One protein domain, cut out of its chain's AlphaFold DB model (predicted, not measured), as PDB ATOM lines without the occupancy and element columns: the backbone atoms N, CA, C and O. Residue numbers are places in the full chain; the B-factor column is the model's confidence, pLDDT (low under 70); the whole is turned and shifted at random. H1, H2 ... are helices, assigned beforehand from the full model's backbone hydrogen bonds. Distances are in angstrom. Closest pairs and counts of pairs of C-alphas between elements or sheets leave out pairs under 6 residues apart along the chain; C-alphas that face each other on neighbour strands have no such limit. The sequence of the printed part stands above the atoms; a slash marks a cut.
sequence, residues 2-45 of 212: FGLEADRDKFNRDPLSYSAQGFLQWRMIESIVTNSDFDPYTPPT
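What this domain is: This is residues 2 to 45 of the 212 residues of an uncharacterized protein of Aeromonas sobria (UniProt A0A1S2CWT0). A loose, flat open strip: residues 2 to 7 lead to a turn made by the short helices H1 and H2 at one end, the longer helix H3 runs off toward the other end, and residues 35 to 45 fold back beside H3. The printed part has 44 residues with three named helices, H1, H2, H3, and no named strand; the class is all helix. The radius of gyration of the C-alphas is 11.6 A, and the spans are 32 by 24 by 11 A.

How they stand to each other: H1, residues 8 to 13, and H2, residues 15 to 20, only just touch, only at the corner by their tight link, with 3 pairs of C-alphas within 8 A; the closest C-alphas are those of Phe 11 and Tyr 18, 5.4 A apart. They run opposite ways at a steep tilt of 68 degrees, only just short of about perpendicular. H3, residues 22 to 34, and H2 meet only through their link, also tight. H1 and H3 are apart. In H1, H2 and H3 every O i to N i+4 pair is within hydrogen-bond range.

Where its parts are: H1 begins at C-alpha 8 (-5.670, -13.260, -91.123). H3, 18.3 A long, ends at C-alpha 34 (19.494, -19.870, -77.647).

The domain as a whole: The C-alphas farthest apart, of Asn 12 and Asn 35, are 32.6 A apart. The printed part has no cut, and no link is long. Residues 12 to 17, of which 15 to 17 belong to H2, stand free. Residues 2 to 3 have pLDDT under 70.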
ATOM      1  N   PHE A   2      13.461 -16.980 -90.765       40.72
ATOM      2  CA  PHE A   2      12.422 -17.448 -89.841       40.72
ATOM      3  C   PHE A   2      11.505 -16.265 -89.523       40.72
ATOM      4  O   PHE A   2      11.810 -15.472 -88.639       40.72
ATOM      5  N   GLY A   3      10.451 -16.084 -90.318       51.41
ATOM      6  CA  GLY A   3       9.455 -15.034 -90.111       51.41
ATOM      7  C   GLY A   3       8.188 -15.613 -89.494       51.41
ATOM      8  O   GLY A   3       7.590 -16.528 -90.055       51.41
ATOM      9  N   LEU A   4       7.777 -15.085 -88.344       73.69
ATOM     10  CA  LEU A   4       6.409 -15.232 -87.856       73.69
ATOM     11  C   LEU A   4       5.564 -14.169 -88.561       73.69
ATOM     12  O   LEU A   4       5.481 -13.030 -88.109       73.69
ATOM     13  N   GLU A   5       5.015 -14.514 -89.720       84.00
ATOM     14  CA  GLU A   5       4.192 -13.594 -90.505       84.00
ATOM     15  C   GLU A   5       2.747 -13.548 -89.987       84.00
ATOM     16  O   GLU A   5       2.217 -14.529 -89.455       84.00
ATOM     17  N   ALA A   6       2.100 -12.391 -90.146       89.25
ATOM     18  CA  ALA A   6       0.691 -12.228 -89.818       89.25
ATOM     19  C   ALA A   6      -0.190 -13.061 -90.765       89.25
ATOM     20  O   ALA A   6       0.013 -13.059 -91.976       89.25
ATOM     21  N   ASP A   7      -1.211 -13.724 -90.218       92.12
ATOM     22  CA  ASP A   7      -2.094 -14.623 -90.967       92.12
ATOM     23  C   ASP A   7      -3.554 -14.377 -90.562       92.12
ATOM     24  O   ASP A   7      -4.041 -14.837 -89.522       92.12
ATOM     25  N   ARG A   8      -4.269 -13.611 -91.392       93.62
ATOM     26  CA  ARG A   8      -5.670 -13.260 -91.123       93.62
ATOM     27  C   ARG A   8      -6.615 -14.447 -91.296       93.62
ATOM     28  O   ARG A   8      -7.660 -14.457 -90.652       93.62
ATOM     29  N   ASP A   9      -6.238 -15.471 -92.054       95.81
ATOM     30  CA  ASP A   9      -7.047 -16.682 -92.195       95.81
ATOM     31  C   ASP A   9      -6.979 -17.554 -90.941       95.81
ATOM     32  O   ASP A   9      -7.961 -18.204 -90.577       95.81
ATOM     33  N   LYS A  10      -5.844 -17.569 -90.232       93.06
ATOM     34  CA  LYS A  10      -5.775 -18.163 -88.887       93.06
ATOM     35  C   LYS A  10      -6.620 -17.384 -87.885       93.06
ATOM     36  O   LYS A  10      -7.374 -18.016 -87.154       93.06
ATOM     37  N   PHE A  11      -6.565 -16.049 -87.898       95.00
ATOM     38  CA  PHE A  11      -7.445 -15.231 -87.052       95.00
ATOM     39  C   PHE A  11      -8.931 -15.507 -87.326       95.00
ATOM     40  O   PHE A  11      -9.695 -15.704 -86.388       95.00
ATOM     41  N   ASN A  12      -9.341 -15.576 -88.596       96.88
ATOM     42  CA  ASN A  12     -10.736 -15.839 -88.965       96.88
ATOM     43  C   ASN A  12     -11.219 -17.228 -88.512       96.88
ATOM     44  O   ASN A  12     -12.405 -17.402 -88.238       96.88
ATOM     45  N   ARG A  13     -10.318 -18.217 -88.443       97.56
ATOM     46  CA  ARG A  13     -10.638 -19.587 -88.007       97.56
ATOM     47  C   ARG A  13     -10.634 -19.754 -86.492       97.56
ATOM     48  O   ARG A  13     -11.473 -20.483 -85.974       97.56
ATOM     49  N   ASP A  14      -9.696 -19.113 -85.801       96.12
ATOM     50  CA  ASP A  14      -9.563 -19.167 -84.346       96.12
ATOM     51  C   ASP A  14      -9.026 -17.828 -83.801       96.12
ATOM     52  O   ASP A  14      -7.816 -17.662 -83.596       96.12
ATOM     53  N   PRO A  15      -9.910 -16.841 -83.570       95.25
ATOM     54  CA  PRO A  15      -9.494 -15.504 -83.160       95.25
ATOM     55  C   PRO A  15      -8.940 -15.466 -81.734       95.25
ATOM     56  O   PRO A  15      -8.107 -14.610 -81.434       95.25
ATOM     57  N   LEU A  16      -9.372 -16.378 -80.854       95.25
ATOM     58  CA  LEU A  16      -8.925 -16.413 -79.461       95.25
ATOM     59  C   LEU A  16      -7.491 -16.935 -79.368       95.25
ATOM     60  O   LEU A  16      -6.628 -16.237 -78.830       95.25
ATOM     61  N   SER A  17      -7.208 -18.103 -79.952       91.31
ATOM     62  CA  SER A  17      -5.852 -18.661 -79.933       91.31
ATOM     63  C   SER A  17      -4.881 -17.790 -80.727       91.31
ATOM     64  O   SER A  17      -3.772 -17.531 -80.259       91.31
ATOM     65  N   TYR A  18      -5.305 -17.260 -81.884       92.62
ATOM     66  CA  TYR A  18      -4.474 -16.348 -82.677       92.62
ATOM     67  C   TYR A  18      -4.083 -15.094 -81.888       92.62
ATOM     68  O   TYR A  18      -2.954 -14.620 -82.001       92.62
ATOM     69  N   SER A  19      -4.994 -14.553 -81.078       92.44
ATOM     70  CA  SER A  19      -4.727 -13.335 -80.304       92.44
ATOM     71  C   SER A  19      -3.939 -13.605 -79.015       92.44
ATOM     72  O   SER A  19      -3.312 -12.694 -78.484       92.44
ATOM     73  N   ALA A  20      -3.924 -14.848 -78.520       89.69
ATOM     74  CA  ALA A  20      -3.207 -15.246 -77.305       89.69
ATOM     75  C   ALA A  20      -1.786 -15.797 -77.557       89.69
ATOM     76  O   ALA A  20      -1.028 -16.014 -76.610       89.69
ATOM     77  N   GLN A  21      -1.392 -16.017 -78.816       89.44
ATOM     78  CA  GLN A  21      -0.153 -16.731 -79.167       89.44
ATOM     79  C   GLN A  21       1.150 -15.931 -78.981       89.44
ATOM     80  O   GLN A  21       2.225 -16.487 -79.199       89.44
ATOM     81  N   GLY A  22       1.094 -14.651 -78.595       89.88
ATOM     82  CA  GLY A  22       2.278 -13.779 -78.550       89.88
ATOM     83  C   GLY A  22       3.427 -14.338 -77.700       89.88
ATOM     84  O   GLY A  22       4.580 -14.319 -78.125       89.88
ATOM     85  N   PHE A  23       3.127 -14.924 -76.535       90.06
ATOM     86  CA  PHE A  23       4.163 -15.537 -75.695       90.06
ATOM     87  C   PHE A  23       4.736 -16.826 -76.306       90.06
ATOM     88  O   PHE A  23       5.935 -17.061 -76.195       90.06
ATOM     89  N   LEU A  24       3.913 -17.646 -76.976       91.00
ATOM     90  CA  LEU A  24       4.363 -18.871 -77.653       91.00
ATOM     91  C   LEU A  24       5.311 -18.532 -78.803       91.00
ATOM     92  O   LEU A  24       6.372 -19.133 -78.938       91.00
ATOM     93  N   GLN A  25       4.940 -17.521 -79.587       90.88
ATOM     94  CA  GLN A  25       5.757 -16.964 -80.658       90.88
ATOM     95  C   GLN A  25       7.112 -16.470 -80.140       90.88
ATOM     96  O   GLN A  25       8.149 -16.811 -80.707       90.88
ATOM     97  N   TRP A  26       7.118 -15.741 -79.021       90.00
ATOM     98  CA  TRP A  26       8.360 -15.319 -78.377       90.00
ATOM     99  C   TRP A  26       9.216 -16.500 -77.904       90.00
ATOM    100  O   TRP A  26      10.406 -16.540 -78.200       90.00
ATOM    101  N   ARG A  27       8.627 -17.486 -77.216       89.62
ATOM    102  CA  ARG A  27       9.357 -18.671 -76.730       89.62
ATOM    103  C   ARG A  27       9.948 -19.503 -77.871       89.62
ATOM    104  O   ARG A  27      11.043 -20.034 -77.720       89.62
ATOM    105  N   MET A  28       9.265 -19.570 -79.015       90.50
ATOM    106  CA  MET A  28       9.797 -20.194 -80.229       90.50
ATOM    107  C   MET A  28      10.994 -19.415 -80.798       90.50
ATOM    108  O   MET A  28      11.970 -20.020 -81.228       90.50
ATOM    109  N   ILE A  29      10.954 -18.077 -80.806       90.50
ATOM    110  CA  ILE A  29      12.110 -17.267 -81.229       90.50
ATOM    111  C   ILE A  29      13.284 -17.465 -80.264       90.50
ATOM    112  O   ILE A  29      14.411 -17.698 -80.699       90.50
ATOM    113  N   GLU A  30      13.023 -17.387 -78.961       89.50
ATOM    114  CA  GLU A  30      14.027 -17.566 -77.911       89.50
ATOM    115  C   GLU A  30      14.719 -18.929 -78.026       89.50
ATOM    116  O   GLU A  30      15.949 -18.990 -77.969       89.50
ATOM    117  N   SER A  31      13.960 -20.007 -78.249       91.31
ATOM    118  CA  SER A  31      14.517 -21.357 -78.380       91.31
ATOM    119  C   SER A  31      15.418 -21.510 -79.603       91.31
ATOM    120  O   SER A  31      16.497 -22.091 -79.499       91.31
ATOM    121  N   ILE A  32      15.036 -20.906 -80.734       90.31
ATOM    122  CA  ILE A  32      15.854 -20.869 -81.954       90.31
ATOM    123  C   ILE A  32      17.165 -20.111 -81.709       90.31
ATOM    124  O   ILE A  32      18.228 -20.581 -82.107       90.31
ATOM    125  N   VAL A  33      17.108 -18.943 -81.058       90.06
ATOM    126  CA  VAL A  33      18.287 -18.084 -80.837       90.06
ATOM    127  C   VAL A  33      19.245 -18.681 -79.805       90.06
ATOM    128  O   VAL A  33      20.461 -18.585 -79.959       90.06
ATOM    129  N   THR A  34      18.707 -19.299 -78.754       91.56
ATOM    130  CA  THR A  34      19.494 -19.870 -77.647       91.56
ATOM    131  C   THR A  34      19.852 -21.343 -77.846       91.56
ATOM    132  O   THR A  34      20.587 -21.898 -77.031       91.56
ATOM    133  N   ASN A  35      19.358 -21.973 -78.919       92.12
ATOM    134  CA  ASN A  35      19.462 -23.410 -79.174       92.12
ATOM    135  C   ASN A  35      18.989 -24.256 -77.971       92.12
ATOM    136  O   ASN A  35      19.664 -25.198 -77.550       92.12
ATOM    137  N   SER A  36      17.849 -23.866 -77.395       90.75
ATOM    138  CA  SER A  36      17.210 -24.540 -76.259       90.75
ATOM    139  C   SER A  36      15.937 -25.280 -76.683       90.75
ATOM    140  O   SER A  36      15.399 -25.046 -77.765       90.75
ATOM    141  N   ASP A  37      15.450 -26.186 -75.833       89.44
ATOM    142  CA  ASP A  37      14.204 -26.908 -76.088       89.44
ATOM    143  C   ASP A  37      12.975 -25.994 -75.946       89.44
ATOM    144  O   ASP A  37      12.878 -25.164 -75.037       89.44
ATOM    145  N   PHE A  38      11.997 -26.189 -76.834       89.12
ATOM    146  CA  PHE A  38      10.701 -25.515 -76.796       89.12
ATOM    147  C   PHE A  38       9.569 -26.527 -76.615       89.12
ATOM    148  O   PHE A  38       9.332 -27.362 -77.485       89.12
ATOM    149  N   ASP A  39       8.842 -26.404 -75.504       88.44
ATOM    150  CA  ASP A  39       7.603 -27.137 -75.253       88.44
ATOM    151  C   ASP A  39       6.389 -26.191 -75.375       88.44
ATOM    152  O   ASP A  39       6.210 -25.317 -74.518       88.44
ATOM    153  N   PRO A  40       5.532 -26.352 -76.402       85.44
ATOM    154  CA  PRO A  40       4.353 -25.509 -76.595       85.44
ATOM    155  C   PRO A  40       3.242 -25.757 -75.562       85.44
ATOM    156  O   PRO A  40       2.292 -24.976 -75.508       85.44
ATOM    157  N   TYR A  41       3.331 -26.824 -74.761       88.38
ATOM    158  CA  TYR A  41       2.336 -27.158 -73.738       88.38
ATOM    159  C   TYR A  41       2.685 -26.602 -72.357       88.38
ATOM    160  O   TYR A  41       1.842 -26.636 -71.457       88.38
ATOM    161  N   THR A  42       3.893 -26.060 -72.182       87.38
ATOM    162  CA  THR A  42       4.299 -25.414 -70.937       87.38
ATOM    163  C   THR A  42       3.472 -24.136 -70.714       87.38
ATOM    164  O   THR A  42       3.543 -23.207 -71.526       87.38
ATOM    165  N   PRO A  43       2.703 -24.037 -69.610       87.75
ATOM    166  CA  PRO A  43       1.950 -22.829 -69.293       87.75
ATOM    167  C   PRO A  43       2.875 -21.626 -69.052       87.75
ATOM    168  O   PRO A  43       3.975 -21.790 -68.515       87.75
ATOM    169  N   PRO A  44       2.441 -20.399 -69.389       88.31
ATOM    170  CA  PRO A  44       3.242 -19.212 -69.135       88.31
ATOM    171  C   PRO A  44       3.380 -18.956 -67.629       88.31
ATOM    172  O   PRO A  44       2.394 -18.952 -66.890       88.31
ATOM    173  N   THR A  45       4.605 -18.694 -67.175       88.31
ATOM    174  CA  THR A  45       4.883 -18.223 -65.813       88.31
ATOM    175  C   THR A  45       4.863 -16.696 -65.752       88.31
ATOM    176  O   THR A  45       4.882 -16.009 -66.777       88.31
TER     177      THR A  45